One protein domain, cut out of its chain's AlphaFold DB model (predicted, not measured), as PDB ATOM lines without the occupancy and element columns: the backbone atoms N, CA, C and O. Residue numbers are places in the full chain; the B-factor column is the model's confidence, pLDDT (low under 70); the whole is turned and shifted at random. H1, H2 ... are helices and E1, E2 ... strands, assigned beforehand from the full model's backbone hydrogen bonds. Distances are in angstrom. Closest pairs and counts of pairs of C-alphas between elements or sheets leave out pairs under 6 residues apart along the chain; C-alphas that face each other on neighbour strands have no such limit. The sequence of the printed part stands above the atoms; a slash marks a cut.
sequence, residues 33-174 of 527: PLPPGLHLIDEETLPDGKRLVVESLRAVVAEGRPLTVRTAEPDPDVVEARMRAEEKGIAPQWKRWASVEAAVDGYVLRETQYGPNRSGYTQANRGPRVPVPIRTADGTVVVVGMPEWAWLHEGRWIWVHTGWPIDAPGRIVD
ATOM      1  N   PRO A  33       8.770  17.815  80.473       50.16
ATOM      2  CA  PRO A  33       9.858  18.149  81.367       50.16
ATOM      3  C   PRO A  33       9.253  18.188  82.770       50.16
ATOM      4  O   PRO A  33       8.653  19.174  83.195       50.16
ATOM      5  N   LEU A  34       9.325  17.053  83.467       49.62
ATOM      6  CA  LEU A  34       9.227  17.040  84.910       49.62
ATOM      7  C   LEU A  34      10.272  18.043  85.389       49.62
ATOM      8  O   LEU A  34      11.347  18.118  84.781       49.62
ATOM      9  N   PRO A  35       9.966  18.836  86.417       49.53
ATOM     10  CA  PRO A  35      10.963  19.731  86.972       49.53
ATOM     11  C   PRO A  35      12.255  18.955  87.248       49.53
ATOM     12  O   PRO A  35      12.186  17.813  87.728       49.53
ATOM     13  N   PRO A  36      13.414  19.562  86.951       45.03
ATOM     14  CA  PRO A  36      14.693  19.119  87.486       45.03
ATOM     15  C   PRO A  36      14.532  18.730  88.962       45.03
ATOM     16  O   PRO A  36      13.953  19.482  89.726       45.03
ATOM     17  N   GLY A  37      14.948  17.529  89.364       50.31
ATOM     18  CA  GLY A  37      14.907  17.099  90.771       50.31
ATOM     19  C   GLY A  37      13.619  16.428  91.279       50.31
ATOM     20  O   GLY A  37      13.673  15.809  92.343       50.31
ATOM     21  N   LEU A  38      12.490  16.428  90.547       59.34
ATOM     22  CA  LEU A  38      11.374  15.534  90.902       59.34
ATOM     23  C   LEU A  38      11.596  14.135  90.334       59.34
ATOM     24  O   LEU A  38      11.482  13.884  89.134       59.34
ATOM     25  N   HIS A  39      11.863  13.197  91.236       65.81
ATOM     26  CA  HIS A  39      12.004  11.796  90.881       65.81
ATOM     27  C   HIS A  39      10.635  11.185  90.581       65.81
ATOM     28  O   HIS A  39       9.720  11.208  91.412       65.81
ATOM     29  N   LEU A  40      10.509  10.603  89.387       73.75
ATOM     30  CA  LEU A  40       9.425   9.674  89.105       73.75
ATOM     31  C   LEU A  40       9.492   8.526  90.100       73.75
ATOM     32  O   LEU A  40      10.567   7.996  90.383       73.75
ATOM     33  N   ILE A  41       8.329   8.132  90.601       74.50
ATOM     34  CA  ILE A  41       8.243   6.885  91.344       74.50
ATOM     35  C   ILE A  41       8.342   5.743  90.345       74.50
ATOM     36  O   ILE A  41       7.555   5.657  89.400       74.50
ATOM     37  N   ASP A  42       9.308   4.862  90.575       76.81
ATOM     38  CA  ASP A  42       9.386   3.593  89.876       76.81
ATOM     39  C   ASP A  42       8.270   2.667  90.385       76.81
ATOM     40  O   ASP A  42       8.381   2.001  91.412       76.81
ATOM     41  N   GLU A  43       7.145   2.675  89.673       76.19
ATOM     42  CA  GLU A  43       5.954   1.879  89.991       76.19
ATOM     43  C   GLU A  43       6.203   0.363  89.937       76.19
ATOM     44  O   GLU A  43       5.456  -0.409  90.552       76.19
ATOM     45  N   GLU A  44       7.225  -0.080  89.196       73.44
ATOM     46  CA  GLU A  44       7.514  -1.503  89.004       73.44
ATOM     47  C   GLU A  44       8.192  -2.104  90.239       73.44
ATOM     48  O   GLU A  44       7.934  -3.261  90.574       73.44
ATOM     49  N   THR A  45       8.959  -1.301  90.982       77.81
ATOM     50  CA  THR A  45       9.648  -1.724  92.213       77.81
ATOM     51  C   THR A  45       8.806  -1.569  93.481       77.81
ATOM     52  O   THR A  45       9.195  -2.054  94.546       77.81
ATOM     53  N   LEU A  46       7.626  -0.939  93.394       78.69
ATOM     54  CA  LEU A  46       6.721  -0.802  94.535       78.69
ATOM     55  C   LEU A  46       6.083  -2.146  94.937       78.69
ATOM     56  O   LEU A  46       5.623  -2.890  94.067       78.69
ATOM     57  N   PRO A  47       5.926  -2.420  96.249       84.19
ATOM     58  CA  PRO A  47       5.069  -3.501  96.732       84.19
ATOM     59  C   PRO A  47       3.624  -3.352  96.228       84.19
ATOM     60  O   PRO A  47       3.126  -2.231  96.104       84.19
ATOM     61  N   ASP A  48       2.913  -4.465  96.025       81.69
ATOM     62  CA  ASP A  48       1.566  -4.475  95.421       81.69
ATOM     63  C   ASP A  48       0.569  -3.536  96.122       81.69
ATOM     64  O   ASP A  48      -0.157  -2.791  95.464       81.69
ATOM     65  N   GLY A  49       0.588  -3.488  97.459       79.94
ATOM     66  CA  GLY A  49      -0.263  -2.574  98.229       79.94
ATOM     67  C   GLY A  49       0.041  -1.089  97.979       79.94
ATOM     68  O   GLY A  49      -0.874  -0.272  97.929       79.94
ATOM     69  N   LYS A  50       1.313  -0.727  97.760       83.81
ATOM     70  CA  LYS A  50       1.717   0.645  97.403       83.81
ATOM     71  C   LYS A  50       1.357   0.958  95.950       83.81
ATOM     72  O   LYS A  50       0.918   2.071  95.673       83.81
ATOM     73  N   ARG A  51       1.474  -0.017  95.040       85.56
ATOM     74  CA  ARG A  51       1.067   0.131  93.633       85.56
ATOM     75  C   ARG A  51      -0.432   0.418  93.506       85.56
ATOM     76  O   ARG A  51      -0.802   1.356  92.807       85.56
ATOM     77  N   LEU A  52      -1.271  -0.297  94.262       88.69
ATOM     78  CA  LEU A  52      -2.720  -0.059  94.311       88.69
ATOM     79  C   LEU A  52      -3.067   1.376  94.746       88.69
ATOM     80  O   LEU A  52      -3.953   2.006  94.164       88.69
ATOM     81  N   VAL A  53      -2.356   1.909  95.747       89.81
ATOM     82  CA  VAL A  53      -2.520   3.302  96.194       89.81
ATOM     83  C   VAL A  53      -2.172   4.273  95.065       89.81
ATOM     84  O   VAL A  53      -2.967   5.160  94.764       89.81
ATOM     85  N   VAL A  54      -1.036   4.076  94.385       88.69
ATOM     86  CA  VAL A  54      -0.632   4.926  93.252       88.69
ATOM     87  C   VAL A  54      -1.657   4.898  92.116       88.69
ATOM     88  O   VAL A  54      -2.004   5.948  91.571       88.69
ATOM     89  N   GLU A  55      -2.161   3.717  91.761       89.00
ATOM     90  CA  GLU A  55      -3.167   3.559  90.706       89.00
ATOM     91  C   GLU A  55      -4.491   4.247  91.062       89.00
ATOM     92  O   GLU A  55      -5.060   4.947  90.220       89.00
ATOM     93  N   SER A  56      -4.940   4.117  92.312       91.00
ATOM     94  CA  SER A  56      -6.174   4.751  92.793       91.00
ATOM     95  C   SER A  56      -6.056   6.279  92.801       91.00
ATOM     96  O   SER A  56      -6.900   6.968  92.228       91.00
ATOM     97  N   LEU A  57      -4.955   6.814  93.340       90.81
ATOM     98  CA  LEU A  57      -4.660   8.251  93.335       90.81
ATOM     99  C   LEU A  57      -4.615   8.822  91.910       90.81
ATOM    100  O   LEU A  57      -5.189   9.876  91.623       90.81
ATOM    101  N   ARG A  58      -3.969   8.097  90.986       89.38
ATOM    102  CA  ARG A  58      -3.919   8.462  89.567       89.38
ATOM    103  C   ARG A  58      -5.314   8.527  88.948       89.38
ATOM    104  O   ARG A  58      -5.571   9.451  88.180       89.38
ATOM    105  N   ALA A  59      -6.190   7.570  89.252       88.12
ATOM    106  CA  ALA A  59      -7.551   7.541  88.720       88.12
ATOM    107  C   ALA A  59      -8.367   8.765  89.172       88.12
ATOM    108  O   ALA A  59      -8.993   9.420  88.338       88.12
ATOM    109  N   VAL A  60      -8.281   9.141  90.456       87.50
ATOM    110  CA  VAL A  60      -8.969  10.330  90.996       87.50
ATOM    111  C   VAL A  60      -8.522  11.608  90.275       87.50
ATOM    112  O   VAL A  60      -9.354  12.385  89.801       87.50
ATOM    113  N   VAL A  61      -7.208  11.795  90.111       85.44
ATOM    114  CA  VAL A  61      -6.656  12.981  89.435       85.44
ATOM    115  C   VAL A  61      -6.934  12.983  87.929       85.44
ATOM    116  O   VAL A  61      -7.179  14.047  87.354       85.44
ATOM    117  N   ALA A  62      -6.963  11.817  87.274       85.00
ATOM    118  CA  ALA A  62      -7.310  11.707  85.853       85.00
ATOM    119  C   ALA A  62      -8.737  12.203  85.568       85.00
ATOM    120  O   ALA A  62      -8.989  12.837  84.539       85.00
ATOM    121  N   GLU A  63      -9.653  11.987  86.511       84.31
ATOM    122  CA  GLU A  63     -11.028  12.490  86.459       84.31
ATOM    123  C   GLU A  63     -11.136  13.987  86.802       84.31
ATOM    124  O   GLU A  63     -12.191  14.590  86.619       84.31
ATOM    125  N   GLY A  64     -10.043  14.620  87.244       78.00
ATOM    126  CA  GLY A  64     -10.012  16.027  87.648       78.00
ATOM    127  C   GLY A  64     -10.666  16.301  89.000       78.00
ATOM    128  O   GLY A  64     -11.013  17.448  89.273       78.00
ATOM    129  N   ARG A  65     -10.856  15.268  89.827       82.94
ATOM    130  CA  ARG A  65     -11.392  15.414  91.183       82.94
ATOM    131  C   ARG A  65     -10.263  15.778  92.160       82.94
ATOM    132  O   ARG A  65      -9.153  15.268  91.994       82.94
ATOM    133  N   PRO A  66     -10.518  16.638  93.165       85.06
ATOM    134  CA  PRO A  66      -9.562  16.864  94.243       85.06
ATOM    135  C   PRO A  66      -9.368  15.579  95.055       85.06
ATOM    136  O   PRO A  66     -10.277  14.752  95.166       85.06
ATOM    137  N   LEU A  67      -8.174  15.416  95.615       90.44
ATOM    138  CA  LEU A  67      -7.827  14.303  96.491       90.44
ATOM    139  C   LEU A  67      -8.362  14.565  97.899       90.44
ATOM    140  O   LEU A  67      -8.268  15.680  98.413       90.44
ATOM    141  N   THR A  68      -8.907  13.534  98.542       93.31
ATOM    142  CA  THR A  68      -9.420  13.660  99.910       93.31
ATOM    143  C   THR A  68      -8.255  13.845 100.877       93.31
ATOM    144  O   THR A  68      -7.367  12.998 100.948       93.31
ATOM    145  N   VAL A  69      -8.261  14.919 101.663       93.00
ATOM    146  CA  VAL A  69      -7.248  15.164 102.698       93.00
ATOM    147  C   VAL A  69      -7.891  15.012 104.067       93.00
ATOM    148  O   VAL A  69      -8.847  15.713 104.395       93.00
ATOM    149  N   ARG A  70      -7.376  14.076 104.863       93.81
ATOM    150  CA  ARG A  70      -7.859  13.783 106.216       93.81
ATOM    151  C   ARG A  70      -6.769  14.118 107.216       93.81
ATOM    152  O   ARG A  70      -5.643  13.672 107.047       93.81
ATOM    153  N   THR A  71      -7.098  14.849 108.269       90.50
ATOM    154  CA  THR A  71      -6.187  15.042 109.403       90.50
ATOM    155  C   THR A  71      -6.535  14.015 110.473       90.50
ATOM    156  O   THR A  71      -7.692  13.917 110.881       90.50
ATOM    157  N   ALA A  72      -5.559  13.200 110.865       90.50
ATOM    158  CA  ALA A  72      -5.680  12.298 111.999       90.50
ATOM    159  C   ALA A  72      -5.820  13.107 113.295       90.50
ATOM    160  O   ALA A  72      -5.403  14.263 113.357       90.50
ATOM    161  N   GLU A  73      -6.402  12.495 114.325       88.88
ATOM    162  CA  GLU A  73      -6.470  13.121 115.642       88.88
ATOM    163  C   GLU A  73      -5.043  13.443 116.127       88.88
ATOM    164  O   GLU A  73      -4.190  12.550 116.103       88.88
ATOM    165  N   PRO A  74      -4.745  14.714 116.461       84.12
ATOM    166  CA  PRO A  74      -3.407  15.112 116.874       84.12
ATOM    167  C   PRO A  74      -3.079  14.528 118.247       84.12
ATOM    168  O   PRO A  74      -3.941  14.478 119.126       84.12
ATOM    169  N   ASP A  75      -1.817  14.150 118.448       83.62
ATOM    170  CA  ASP A  75      -1.353  13.698 119.757       83.62
ATOM    171  C   ASP A  75      -1.565  14.804 120.816       83.62
ATOM    172  O   ASP A  75      -1.390  15.992 120.505       83.62
ATOM    173  N   PRO A  76      -1.903  14.456 122.075       86.25
ATOM    174  CA  PRO A  76      -2.154  15.437 123.136       86.25
ATOM    175  C   PRO A  76      -1.029  16.469 123.306       86.25
ATOM    176  O   PRO A  76      -1.304  17.658 123.473       86.25
ATOM    177  N   ASP A  77       0.227  16.042 123.163       82.44
ATOM    178  CA  ASP A  77       1.410  16.905 123.275       82.44
ATOM    179  C   ASP A  77       1.457  17.990 122.181       82.44
ATOM    180  O   ASP A  77       1.911  19.115 122.415       82.44
ATOM    181  N   VAL A  78       0.952  17.686 120.979       82.38
ATOM    182  CA  VAL A  78       0.849  18.645 119.864       82.38
ATOM    183  C   VAL A  78      -0.234  19.681 120.159       82.38
ATOM    184  O   VAL A  78      -0.039  20.873 119.905       82.38
ATOM    185  N   VAL A  79      -1.357  19.244 120.736       83.88
ATOM    186  CA  VAL A  79      -2.453  20.130 121.152       83.88
ATOM    187  C   VAL A  79      -1.993  21.084 122.255       83.88
ATOM    188  O   VAL A  79      -2.245  22.286 122.166       83.88
ATOM    189  N   GLU A  80      -1.272  20.578 123.259       83.25
ATOM    190  CA  GLU A  80      -0.718  21.396 124.342       83.25
ATOM    191  C   GLU A  80       0.302  22.419 123.815       83.25
ATOM    192  O   GLU A  80       0.269  23.597 124.180       83.25
ATOM    193  N   ALA A  81       1.186  21.998 122.905       78.62
ATOM    194  CA  ALA A  81       2.163  22.891 122.290       78.62
ATOM    195  C   ALA A  81       1.506  24.017 121.477       78.62
ATOM    196  O   ALA A  81       1.971  25.158 121.542       78.62
ATOM    197  N   ARG A  82       0.417  23.713 120.757       78.00
ATOM    198  CA  ARG A  82      -0.384  24.707 120.030       78.00
ATOM    199  C   ARG A  82      -0.978  25.746 120.975       78.00
ATOM    200  O   ARG A  82      -0.748  26.934 120.775       78.00
ATOM    201  N   MET A  83      -1.676  25.294 122.019       81.56
ATOM    202  CA  MET A  83      -2.291  26.173 123.024       81.56
ATOM    203  C   MET A  83      -1.252  27.132 123.623       81.56
ATOM    204  O   MET A  83      -1.462  28.340 123.674       81.56
ATOM    205  N   ARG A  84      -0.070  26.610 123.975       78.56
ATOM    206  CA  ARG A  84       1.032  27.415 124.520       78.56
ATOM    207  C   ARG A  84       1.583  28.443 123.523       78.56
ATOM    208  O   ARG A  84       2.030  29.513 123.935       78.56
ATOM    209  N   ALA A  85       1.629  28.117 122.231       71.44
ATOM    210  CA  ALA A  85       2.086  29.045 121.196       71.44
ATOM    211  C   ALA A  85       1.079  30.185 120.968       71.44
ATOM    212  O   ALA A  85       1.486  31.342 120.828       71.44
ATOM    213  N   GLU A  86      -0.215  29.858 120.991       72.94
ATOM    214  CA  GLU A  86      -1.325  30.811 120.892       72.94
ATOM    215  C   GLU A  86      -1.356  31.761 122.102       72.94
ATOM    216  O   GLU A  86      -1.390  32.977 121.918       72.94
ATOM    217  N   GLU A  87      -1.221  31.238 123.327       78.44
ATOM    218  CA  GLU A  87      -1.153  32.037 124.564       78.44
ATOM    219  C   GLU A  87       0.004  33.046 124.572       78.44
ATOM    220  O   GLU A  87      -0.126  34.151 125.098       78.44
ATOM    221  N   LYS A  88       1.147  32.688 123.976       71.62
ATOM    222  CA  LYS A  88       2.326  33.562 123.900       71.62
ATOM    223  C   LYS A  88       2.252  34.604 122.781       71.62
ATOM    224  O   LYS A  88       3.201  35.369 122.619       71.62
ATOM    225  N   GLY A  89       1.183  34.623 121.981       57.56
ATOM    226  CA  GLY A  89       1.055  35.537 120.845       57.56
ATOM    227  C   GLY A  89       2.063  35.271 119.718       57.56
ATOM    228  O   GLY A  89       2.303  36.142 118.888       57.56
ATOM    229  N   ILE A  90       2.647  34.066 119.644       55.62
ATOM    230  CA  ILE A  90       3.648  33.679 118.626       55.62
ATOM    231  C   ILE A  90       2.945  33.231 117.320       55.62
ATOM    232  O   ILE A  90       3.487  32.489 116.504       55.62
ATOM    233  N   ALA A  91       1.719  33.704 117.082       47.88
ATOM    234  CA  ALA A  91       0.883  33.320 115.946       47.88
ATOM    235  C   ALA A  91       1.526  33.530 114.552       47.88
ATOM    236  O   ALA A  91       1.272  32.703 113.679       47.88
ATOM    237  N   PRO A  92       2.401  34.531 114.303       46.03
ATOM    238  CA  PRO A  92       3.070  34.643 113.004       46.03
ATOM    239  C   PRO A  92       4.227  33.645 112.815       46.03
ATOM    240  O   PRO A  92       4.584  33.334 111.680       46.03
ATOM    241  N   GLN A  93       4.845  33.155 113.900       46.12
ATOM    242  CA  GLN A  93       6.036  32.289 113.825       46.12
ATOM    243  C   GLN A  93       5.715  30.801 114.036       46.12
ATOM    244  O   GLN A  93       6.493  29.942 113.612       46.12
ATOM    245  N   TRP A  94       4.575  30.474 114.654       58.06
ATOM    246  CA  TRP A  94       4.119  29.096 114.812       58.06
ATOM    247  C   TRP A  94       3.236  28.671 113.630       58.06
ATOM    248  O   TRP A  94       2.102  29.115 113.478       58.06
ATOM    249  N   LYS A  95       3.769  27.792 112.775       70.44
ATOM    250  CA  LYS A  95       3.032  27.130 111.687       70.44
ATOM    251  C   LYS A  95       2.576  25.748 112.164       70.44
ATOM    252  O   LYS A  95       3.349  25.066 112.832       70.44
ATOM    253  N   ARG A  96       1.365  25.309 111.800       82.25
ATOM    254  CA  ARG A  96       0.940  23.907 112.001       82.25
ATOM    255  C   ARG A  96       1.628  23.028 110.967       82.25
ATOM    256  O   ARG A  96       1.529  23.317 109.776       82.25
ATOM    257  N   TRP A  97       2.291  21.972 111.420       83.69
ATOM    258  CA  TRP A  97       3.014  21.020 110.576       83.69
ATOM    259  C   TRP A  97       2.364  19.649 110.648       83.69
ATOM    260  O   TRP A  97       1.762  19.306 111.663       83.69
ATOM    261  N   ALA A  98       2.491  18.874 109.575       86.50
ATOM    262  CA  ALA A  98       2.063  17.488 109.554       86.50
ATOM    263  C   ALA A  98       2.970  16.631 108.671       86.50
ATOM    264  O   ALA A  98       3.463  17.097 107.637       86.50
ATOM    265  N   SER A  99       3.129  15.365 109.057       87.12
ATOM    266  CA  SER A  99       3.602  14.337 108.137       87.12
ATOM    267  C   SER A  99       2.453  13.860 107.243       87.12
ATOM    268  O   SER A  99       1.288  13.866 107.654       87.12
ATOM    269  N   VAL A 100       2.768  13.476 106.008       89.31
ATOM    270  CA  VAL A 100       1.793  13.108 104.978       89.31
ATOM    271  C   VAL A 100       1.949  11.645 104.585       89.31
ATOM    272  O   VAL A 100       3.020  11.197 104.189       89.31
ATOM    273  N   GLU A 101       0.846  10.904 104.613       90.69
ATOM    274  CA  GLU A 101       0.775   9.508 104.188       90.69
ATOM    275  C   GLU A 101      -0.206   9.362 103.018       90.69
ATOM    276  O   GLU A 101      -1.327   9.870 103.061       90.69
ATOM    277  N   ALA A 102       0.194   8.649 101.962       90.94
ATOM    278  CA  ALA A 102      -0.694   8.340 100.841       90.94
ATOM    279  C   ALA A 102      -1.695   7.231 101.191       90.94
ATOM    280  O   ALA A 102      -1.317   6.173 101.700       90.94
ATOM    281  N   ALA A 103      -2.955   7.453 100.823       91.31
ATOM    282  CA  ALA A 103      -4.064   6.514 100.916       91.31
ATOM    283  C   ALA A 103      -4.738   6.344  99.542       91.31
ATOM    284  O   ALA A 103      -4.482   7.097  98.608       91.31
ATOM    285  N   VAL A 104      -5.610   5.343  99.402       89.44
ATOM    286  CA  VAL A 104      -6.270   5.019  98.120       89.44
ATOM    287  C   VAL A 104      -7.139   6.156  97.563       89.44
ATOM    288  O   VAL A 104      -7.335   6.243  96.356       89.44
ATOM    289  N   ASP A 105      -7.651   7.030  98.425       86.50
ATOM    290  CA  ASP A 105      -8.577   8.120  98.103       86.50
ATOM    291  C   ASP A 105      -7.957   9.523  98.249       86.50
ATOM    292  O   ASP A 105      -8.627  10.525  97.990       86.50
ATOM    293  N   GLY A 106      -6.687   9.608  98.654       92.19
ATOM    294  CA  GLY A 106      -5.986  10.867  98.888       92.19
ATOM    295  C   GLY A 106      -4.890  10.739  99.941       92.19
ATOM    296  O   GLY A 106      -4.021   9.876  99.828       92.19
ATOM    297  N   TYR A 107      -4.912  11.597 100.959       94.88
ATOM    298  CA  TYR A 107      -3.833  11.707 101.939       94.88
ATOM    299  C   TYR A 107      -4.339  11.766 103.378       94.88
ATOM    300  O   TYR A 107      -5.393  12.341 103.667       94.88
ATOM    301  N   VAL A 108      -3.550  11.195 104.285       94.25
ATOM    302  CA  VAL A 108      -3.726  11.302 105.734       94.25
ATOM    303  C   VAL A 108      -2.590  12.149 106.300       94.25
ATOM    304  O   VAL A 108      -1.423  11.898 106.014       94.25
ATOM    305  N   LEU A 109      -2.944  13.158 107.086       92.00
ATOM    306  CA  LEU A 109      -2.033  14.090 107.734       92.00
ATOM    307  C   LEU A 109      -1.965  13.799 109.223       92.00
ATOM    308  O   LEU A 109      -3.006  13.726 109.874       92.00
ATOM    309  N   ARG A 110      -0.759  13.681 109.770       89.75
ATOM    310  CA  ARG A 110      -0.536  13.552 111.215       89.75
ATOM    311  C   ARG A 110       0.197  14.785 111.702       89.75
ATOM    312  O   ARG A 110       1.337  15.006 111.306       89.75
ATOM    313  N   GLU A 111      -0.476  15.611 112.499       86.81
ATOM    314  CA  GLU A 111       0.129  16.843 113.005       86.81
ATOM    315  C   GLU A 111       1.319  16.543 113.911       86.81
ATOM    316  O   GLU A 111       1.295  15.599 114.697       86.81
ATOM    317  N   THR A 112       2.351  17.371 113.808       80.19
ATOM    318  CA  THR A 112       3.579  17.233 114.588       80.19
ATOM    319  C   THR A 112       3.845  18.503 115.384       80.19
ATOM    320  O   THR A 112       3.531  19.613 114.953       80.19
ATOM    321  N   GLN A 113       4.451  18.347 116.563       71.69
ATOM    322  CA  GLN A 113       4.786  19.472 117.441       71.69
ATOM    323  C   GLN A 113       5.803  20.419 116.792       71.69
ATOM    324  O   GLN A 113       5.735  21.637 116.958       71.69
ATOM    325  N   TYR A 114       6.744  19.843 116.047       67.06
ATOM    326  CA  TYR A 114       7.792  20.556 115.339       67.06
ATOM    327  C   TYR A 114       7.665  20.281 113.845       67.06
ATOM    328  O   TYR A 114       7.289  19.179 113.434       67.06
ATOM    329  N   GLY A 115       7.993  21.289 113.037       65.75
ATOM    330  CA  GLY A 115       8.239  21.090 111.615       65.75
ATOM    331  C   GLY A 115       9.459  20.195 111.380       65.75
ATOM    332  O   GLY A 115      10.076  19.720 112.339       65.75
ATOM    333  N   PRO A 116       9.845  19.967 110.118       61.34
ATOM    334  CA  PRO A 116      11.013  19.153 109.821       61.34
ATOM    335  C   PRO A 116      12.244  19.663 110.592       61.34
ATOM    336  O   PRO A 116      12.584  20.849 110.537       61.34
ATOM    337  N   ASN A 117      12.882  18.769 111.355       52.25
ATOM    338  CA  ASN A 117      14.071  19.090 112.143       52.25
ATOM    339  C   ASN A 117      15.181  19.591 111.205       52.25
ATOM    340  O   ASN A 117      15.646  18.849 110.342       52.25
ATOM    341  N   ARG A 118      15.643  20.831 111.417       51.28
ATOM    342  CA  ARG A 118      16.680  21.507 110.605       51.28
ATOM    343  C   ARG A 118      18.074  20.860 110.686       51.28
ATOM    344  O   ARG A 118      19.000  21.313 110.029       51.28
ATOM    345  N   SER A 119      18.249  19.815 111.492       40.72
ATOM    346  CA  SER A 119      19.525  19.125 111.694       40.72
ATOM    347  C   SER A 119      19.298  17.616 111.812       40.72
ATOM    348  O   SER A 119      18.757  17.159 112.819       40.72
ATOM    349  N   GLY A 120      19.706  16.834 110.805       43.09
ATOM    350  CA  GLY A 120      19.787  15.366 110.924       43.09
ATOM    351  C   GLY A 120      19.350  14.545 109.708       43.09
ATOM    352  O   GLY A 120      19.646  13.352 109.656       43.09
ATOM    353  N   TYR A 121      18.696  15.150 108.715       48.59
ATOM    354  CA  TYR A 121      18.375  14.465 107.462       48.59
ATOM    355  C   TYR A 121      19.567  14.506 106.504       48.59
ATOM    356  O   TYR A 121      20.095  15.563 106.177       48.59
ATOM    357  N   THR A 122      19.996  13.330 106.056       49.84
ATOM    358  CA  THR A 122      21.001  13.153 105.002       49.84
ATOM    359  C   THR A 122      20.339  12.495 103.796       49.84
ATOM    360  O   THR A 122      19.252  11.928 103.915       49.84
ATOM    361  N   GLN A 123      21.003  12.496 102.635       48.62
ATOM    362  CA  GLN A 123      20.531  11.767 101.448       48.62
ATOM    363  C   GLN A 123      20.231  10.279 101.729       48.62
ATOM    364  O   GLN A 123      19.343   9.709 101.101       48.62
ATOM    365  N   ALA A 124      20.920   9.681 102.707       47.75
ATOM    366  CA  ALA A 124      20.767   8.285 103.111       47.75
ATOM    367  C   ALA A 124      19.616   8.022 104.109       47.75
ATOM    368  O   ALA A 124      19.188   6.880 104.231       47.75
ATOM    369  N   ASN A 125      19.099   9.054 104.790       53.28
ATOM    370  CA  ASN A 125      18.081   8.938 105.848       53.28
ATOM    371  C   ASN A 125      16.748   9.615 105.482       53.28
ATOM    372  O   ASN A 125      15.955   9.948 106.361       53.28
ATOM    373  N   ARG A 126      16.495   9.868 104.193       61.53
ATOM    374  CA  ARG A 126      15.224  10.449 103.740       61.53
ATOM    375  C   ARG A 126      14.095   9.450 103.993       61.53
ATOM    376  O   ARG A 126      14.229   8.278 103.643       61.53
ATOM    377  N   GLY A 127      13.004   9.919 104.594       58.81
ATOM    378  CA  GLY A 127      11.803   9.118 104.789       58.81
ATOM    379  C   GLY A 127      11.193   8.640 103.463       58.81
ATOM    380  O   GLY A 127      11.633   9.028 102.371       58.81
ATOM    381  N   PRO A 128      10.210   7.726 103.527       66.62
ATOM    382  CA  PRO A 128       9.587   7.167 102.337       66.62
ATOM    383  C   PRO A 128       8.874   8.260 101.533       66.62
ATOM    384  O   PRO A 128       8.005   8.957 102.046       66.62
ATOM    385  N   ARG A 129       9.186   8.360 100.235       78.81
ATOM    386  CA  ARG A 129       8.519   9.318  99.346       78.81
ATOM    387  C   ARG A 129       7.026   9.043  99.253       78.81
ATOM    388  O   ARG A 129       6.593   7.903  99.060       78.81
ATOM    389  N   VAL A 130       6.252  10.116  99.301       86.19
ATOM    390  CA  VAL A 130       4.812  10.095  99.106       86.19
ATOM    391  C   VAL A 130       4.507  10.182  97.608       86.19
ATOM    392  O   VAL A 130       4.987  11.107  96.946       86.19
ATOM    393  N   PRO A 131       3.722   9.246  97.044       88.25
ATOM    394  CA  PRO A 131       3.279   9.336  95.660       88.25
ATOM    395  C   PRO A 131       2.299  10.484  95.456       88.25
ATOM    396  O   PRO A 131       1.255  10.560  96.107       88.25
ATOM    397  N   VAL A 132       2.625  11.353  94.501       87.31
ATOM    398  CA  VAL A 132       1.827  12.525  94.150       87.31
ATOM    399  C   VAL A 132       1.480  12.499  92.661       87.31
ATOM    400  O   VAL A 132       2.362  12.722  91.826       87.31
ATOM    401  N   PRO A 133       0.222  12.193  92.289       86.88
ATOM    402  CA  PRO A 133      -0.233  12.298  90.910       86.88
ATOM    403  C   PRO A 133      -0.408  13.765  90.502       86.88
ATOM    404  O   PRO A 133      -1.070  14.539  91.186       86.88
ATOM    405  N   ILE A 134       0.134  14.137  89.348       80.81
ATOM    406  CA  ILE A 134       0.002  15.468  88.755       80.81
ATOM    407  C   ILE A 134      -0.654  15.313  87.394       80.81
ATOM    408  O   ILE A 134      -0.173  14.553  86.547       80.81
ATOM    409  N   ARG A 135      -1.738  16.058  87.171       78.12
ATOM    410  CA  ARG A 135      -2.358  16.156  85.853       78.12
ATOM    411  C   ARG A 135      -1.616  17.187  85.010       78.12
ATOM    412  O   ARG A 135      -1.552  18.358  85.368       78.12
ATOM    413  N   THR A 136      -1.072  16.758  83.882       69.88
ATOM    414  CA  THR A 136      -0.405  17.630  82.913       69.88
ATOM    415  C   THR A 136      -1.427  18.360  82.038       69.88
ATOM    416  O   THR A 136      -2.592  17.968  81.941       69.88
ATOM    417  N   ALA A 137      -0.990  19.430  81.364       64.44
ATOM    418  CA  ALA A 137      -1.851  20.255  80.509       64.44
ATOM    419  C   ALA A 137      -2.502  19.480  79.343       64.44
ATOM    420  O   ALA A 137      -3.580  19.843  78.879       64.44
ATOM    421  N   ASP A 138      -1.878  18.393  78.883       66.56
ATOM    422  CA  ASP A 138      -2.423  17.494  77.856       66.56
ATOM    423  C   ASP A 138      -3.405  16.440  78.416       66.56
ATOM    424  O   ASP A 138      -3.948  15.633  77.660       66.56
ATOM    425  N   GLY A 139      -3.657  16.462  79.729       68.25
ATOM    426  CA  GLY A 139      -4.579  15.574  80.431       68.25
ATOM    427  C   GLY A 139      -3.970  14.257  80.915       68.25
ATOM    428  O   GLY A 139      -4.698  13.468  81.519       68.25
ATOM    429  N   THR A 140      -2.675  14.015  80.683       78.62
ATOM    430  CA  THR A 140      -1.961  12.844  81.221       78.62
ATOM    431  C   THR A 140      -1.764  12.980  82.737       78.62
ATOM    432  O   THR A 140      -1.768  14.081  83.278       78.62
ATOM    433  N   VAL A 141      -1.609  11.863  83.454       80.06
ATOM    434  CA  VAL A 141      -1.286  11.873  84.889       80.06
ATOM    435  C   VAL A 141       0.058  11.199  85.132       80.06
ATOM    436  O   VAL A 141       0.203   9.986  84.944       80.06
ATOM    437  N   VAL A 142       1.032  11.993  85.569       81.81
ATOM    438  CA  VAL A 142       2.361  11.537  86.004       81.81
ATOM    439  C   VAL A 142       2.379  11.397  87.522       81.81
ATOM    440  O   VAL A 142       1.604  12.063  88.196       81.81
ATOM    441  N   VAL A 143       3.220  10.521  88.072       83.06
ATOM    442  CA  VAL A 143       3.331  10.332  89.527       83.06
ATOM    443  C   VAL A 143       4.765  10.605  89.949       83.06
ATOM    444  O   VAL A 143       5.694   9.960  89.464       83.06
ATOM    445  N   VAL A 144       4.926  11.564  90.851       81.06
ATOM    446  CA  VAL A 144       6.222  11.979  91.398       81.06
ATOM    447  C   VAL A 144       6.323  11.600  92.873       81.06
ATOM    448  O   VAL A 144       5.304  11.415  93.541       81.06
ATOM    449  N   GLY A 145       7.548  11.472  93.378       79.69
ATOM    450  CA  GLY A 145       7.812  11.235  94.795       79.69
ATOM    451  C   GLY A 145       8.104  12.530  95.541       79.69
ATOM    452  O   GLY A 145       9.146  13.139  95.317       79.69
ATOM    453  N   MET A 146       7.221  12.917  96.462       77.62
ATOM    454  CA  MET A 146       7.421  14.068  97.352       77.62
ATOM    455  C   MET A 146       7.937  13.626  98.723       77.62
ATOM    456  O   MET A 146       7.625  12.516  99.152       77.62
ATOM    457  N   PRO A 147       8.719  14.450  99.436       76.94
ATOM    458  CA  PRO A 147       8.955  14.228 100.861       76.94
ATOM    459  C   PRO A 147       7.652  14.357 101.658       76.94
ATOM    460  O   PRO A 147       6.754  15.092 101.255       76.94
ATOM    461  N   GLU A 148       7.558  13.679 102.795       81.56
ATOM    462  CA  GLU A 148       6.336  13.515 103.586       81.56
ATOM    463  C   GLU A 148       5.919  14.724 104.441       81.56
ATOM    464  O   GLU A 148       5.243  14.528 105.441       81.56
ATOM    465  N   TRP A 149       6.278  15.966 104.094       82.31
ATOM    466  CA  TRP A 149       6.018  17.129 104.958       82.31
ATOM    467  C   TRP A 149       5.042  18.145 104.371       82.31
ATOM    468  O   TRP A 149       5.169  18.597 103.227       82.31
ATOM    469  N   ALA A 150       4.112  18.571 105.222       84.25
ATOM    470  CA  ALA A 150       3.132  19.603 104.945       84.25
ATOM    471  C   ALA A 150       3.044  20.644 106.064       84.25
ATOM    472  O   ALA A 150       3.360  20.375 107.224       84.25
ATOM    473  N   TRP A 151       2.548  21.825 105.711       84.50
ATOM    474  CA  TRP A 151       2.184  22.863 106.668       84.50
ATOM    475  C   TRP A 151       0.825  23.467 106.326       84.50
ATOM    476  O   TRP A 151       0.394  23.440 105.170       84.50
ATOM    477  N   LEU A 152       0.131  23.982 107.338       84.31
ATOM    478  CA  LEU A 152      -1.143  24.664 107.154       84.31
ATOM    479  C   LEU A 152      -0.900  26.139 106.824       84.31
ATOM    480  O   LEU A 152      -0.254  26.856 107.591       84.31
ATOM    481  N   HIS A 153      -1.476  26.596 105.719       77.50
ATOM    482  CA  HIS A 153      -1.440  27.980 105.264       77.50
ATOM    483  C   HIS A 153      -2.844  28.393 104.817       77.50
ATOM    484  O   HIS A 153      -3.445  27.722 103.981       77.50
ATOM    485  N   GLU A 154      -3.388  29.452 105.422       73.75
ATOM    486  CA  GLU A 154      -4.728  29.989 105.114       73.75
ATOM    487  C   GLU A 154      -5.828  28.909 105.031       73.75
ATOM    488  O   GLU A 154      -6.653  28.868 104.121       73.75
ATOM    489  N   GLY A 155      -5.818  27.972 105.987       79.38
ATOM    490  CA  GLY A 155      -6.808  26.892 106.066       79.38
ATOM    491  C   GLY A 155      -6.603  25.744 105.072       79.38
ATOM    492  O   GLY A 155      -7.403  24.808 105.064       79.38
ATOM    493  N   ARG A 156      -5.530  25.762 104.273       84.88
ATOM    494  CA  ARG A 156      -5.177  24.688 103.336       84.88
ATOM    495  C   ARG A 156      -3.849  24.048 103.708       84.88
ATOM    496  O   ARG A 156      -2.897  24.724 104.087       84.88
ATOM    497  N   TRP A 157      -3.781  22.728 103.588       88.31
ATOM    498  CA  TRP A 157      -2.532  21.999 103.767       88.31
ATOM    499  C   TRP A 157      -1.715  22.033 102.486       88.31
ATOM    500  O   TRP A 157      -2.209  21.676 101.413       88.31
ATOM    501  N   ILE A 158      -0.466  22.458 102.624       85.12
ATOM    502  CA  ILE A 158       0.449  22.696 101.520       85.12
ATOM    503  C   ILE A 158       1.684  21.820 101.686       85.12
ATOM    504  O   ILE A 158       2.288  21.784 102.759       85.12
ATOM    505  N   TRP A 159       2.087  21.157 100.605       82.19
ATOM    506  CA  TRP A 159       3.377  20.484 100.512       82.19
ATOM    507  C   TRP A 159       4.514  21.485 100.713       82.19
ATOM    508  O   TRP A 159       4.669  22.422  99.927       82.19
ATOM    509  N   VAL A 160       5.341  21.258 101.737       74.88
ATOM    510  CA  VAL A 160       6.424  22.179 102.131       74.88
ATOM    511  C   VAL A 160       7.366  22.470 100.966       74.88
ATOM    512  O   VAL A 160       7.816  23.593 100.818       74.88
ATOM    513  N   HIS A 161       7.614  21.472 100.116       66.81
ATOM    514  CA  HIS A 161       8.628  21.499  99.062       66.81
ATOM    515  C   HIS A 161       8.189  22.132  97.746       66.81
ATOM    516  O   HIS A 161       9.031  22.412  96.905       66.81
ATOM    517  N   THR A 162       6.890  22.318  97.532       69.44
ATOM    518  CA  THR A 162       6.385  22.769  96.227       69.44
ATOM    519  C   THR A 162       5.358  23.878  96.319       69.44
ATOM    520  O   THR A 162       5.075  24.517  95.308       69.44
ATOM    521  N   GLY A 163       4.768  24.101  97.496       73.69
ATOM    522  CA  GLY A 163       3.649  25.027  97.620       73.69
ATOM    523  C   GLY A 163       2.320  24.500  97.123       73.69
ATOM    524  O   GLY A 163       1.358  25.265  97.048       73.69
ATOM    525  N   TRP A 164       2.243  23.227  96.738       82.12
ATOM    526  CA  TRP A 164       0.996  22.696  96.207       82.12
ATOM    527  C   TRP A 164       0.037  22.339  97.332       82.12
ATOM    528  O   TRP A 164       0.457  21.696  98.300       82.12
ATOM    529  N   PRO A 165      -1.257  22.659  97.190       86.25
ATOM    530  CA  PRO A 165      -2.278  22.052  98.007       86.25
ATOM    531  C   PRO A 165      -2.207  20.534  97.882       86.25
ATOM    532  O   PRO A 165      -2.089  19.986  96.781       86.25
ATOM    533  N   ILE A 166      -2.309  19.848  99.011       88.56
ATOM    534  CA  ILE A 166      -2.275  18.384  99.046       88.56
ATOM    535  C   ILE A 166      -3.508  17.789  98.348       88.56
ATOM    536  O   ILE A 166      -3.419  16.748  97.700       88.56
ATOM    537  N   ASP A 167      -4.643  18.484  98.425       88.56
ATOM    538  CA  ASP A 167      -5.910  18.131  97.781       88.56
ATOM    539  C   ASP A 167      -5.924  18.412  96.269       88.56
ATOM    540  O   ASP A 167      -6.750  17.861  95.542       88.56
ATOM    541  N   ALA A 168      -5.008  19.245  95.767       84.88
ATOM    542  CA  ALA A 168      -4.912  19.598  94.352       84.88
ATOM    543  C   ALA A 168      -3.445  19.709  93.888       84.88
ATOM    544  O   ALA A 168      -2.973  20.814  93.586       84.88
ATOM    545  N   PRO A 169      -2.709  18.583  93.807       77.31
ATOM    546  CA  PRO A 169      -1.296  18.612  93.457       77.31
ATOM    547  C   PRO A 169      -1.029  19.205  92.070       77.31
ATOM    548  O   PRO A 169      -1.763  18.963  91.112       77.31
ATOM    549  N   GLY A 170       0.054  19.973  91.959       74.06
ATOM    550  CA  GLY A 170       0.460  20.661  90.731       74.06
ATOM    551  C   GLY A 170      -0.152  22.051  90.551       74.06
ATOM    552  O   GLY A 170       0.275  22.782  89.659       74.06
ATOM    553  N   ARG A 171      -1.110  22.452  91.397       76.88
ATOM    554  CA  ARG A 171      -1.585  23.838  91.472       76.88
ATOM    555  C   ARG A 171      -0.765  24.585  92.520       76.88
ATOM    556  O   ARG A 171      -0.708  24.147  93.655       76.88
ATOM    557  N   ILE A 172      -0.167  25.721  92.181       75.56
ATOM    558  CA  ILE A 172       0.430  26.620  93.186       75.56
ATOM    559  C   ILE A 172      -0.718  27.361  93.883       75.56
ATOM    560  O   ILE A 172      -1.639  27.820  93.198       75.56
ATOM    561  N   VAL A 173      -0.702  27.439  95.220       77.69
ATOM    562  CA  VAL A 173      -1.693  28.243  95.963       77.69
ATOM    563  C   VAL A 173      -1.676  29.693  95.501       77.69
ATOM    564  O   VAL A 173      -0.649  30.186  95.057       77.69
ATOM    565  N   ASP A 174      -2.811  30.373  95.587       81.50
ATOM    566  CA  ASP A 174      -2.866  31.805  95.301       81.50
ATOM    567  C   ASP A 174      -2.130  32.591  96.409       81.50
ATOM    568  O   ASP A 174      -1.970  32.061  97.514       81.50
TER     569      ASP A 174
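AT A GLANCE: This is residues 33 to 174 of the 527 residues of an uncharacterized protein of Streptomyces fradiae ATCC 10745 = DSM 40063 (UniProt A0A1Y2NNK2). A five-stranded sheet, strongly twisted and curled like part of a barrel, makes the middle of the domain, with helix H2 at one end of the long axis and helix H1 at the other, where H1 packs on the small hairpin E4 and E5. Residues 117 to 125 stick out as a free loop. The printed part has 142 residues, with two named helices and seven named strands in the order H1 E1 H2 E2 E3 E4 E5 E6 E7; the large sheet is mixed, in the order E1 E3 E2 E6 E7, and E4 and E5 make an antiparallel sheet of two. The class is mixed, helices and strands, with under half of the residues in named elements. The whole is compact, with a radius of gyration of the C-alphas of 16.0 A and spans of 48 by 34 by 28 A.

IN THESE COORDINATES: In the large sheet, E1 is residues 68 to 71, E3 residues 106 to 112, 19.5 A long, E2 residues 97 to 103, 18.8 A, E6 residues 149 to 153, and E7 residues 156 to 159, ending at C-alpha 159 (3.377, 20.484, 100.512). E4 is residues 130 to 135, 16.2 A, and E5 residues 141 to 146, 15.4 A. H1, residues 48 to 62, begins at C-alpha 48 (1.566, -4.475, 95.421) and is 20.8 A long; H2, residues 76 to 87, is 16.7 A.

HOW THE PARTS SIT: E1 and E7 are the edge strands of the large sheet. E1 and E3 are parallel, with N 109 and O 70 2.7 A apart. E2 and E3 form a hairpin, with N 101 and O 108 2.8 A apart. E2 and E6 are antiparallel at 118 degrees, with N 98 and O 150 2.9 A apart. E6 and E7 form a hairpin, with N 153 and O 156 2.9 A apart. In the hairpin E4 and E5, N 132 and O 144 are 2.8 A apart. The closest C-alphas of E2 and E4, Ala 102 and Val 130, are 6.0 A apart. H1 only grazes the large sheet; its closest C-alphas to E4 are those of Arg 58 and Pro 133, 5.5 A. H2 only grazes the large sheet with residues 77 to 81; Val 78 and Thr 112 of E3 have the closest C-alphas, 6.1 A. H1 and H2 are apart. In both helices every O i to N i+4 pair is within hydrogen-bond range.

THE WHOLE: The C-alphas farthest apart, those of Glu 44 and Lys 88, are 49.7 A apart. The printed part has no cut. The link from E3 to E4, 17 residues, is long. The mean pLDDT of the printed part is 76.7, and it is under 70 in residues 33 to 39, 89 to 94, 114 to 128, 136 to 139 and 161 to 162.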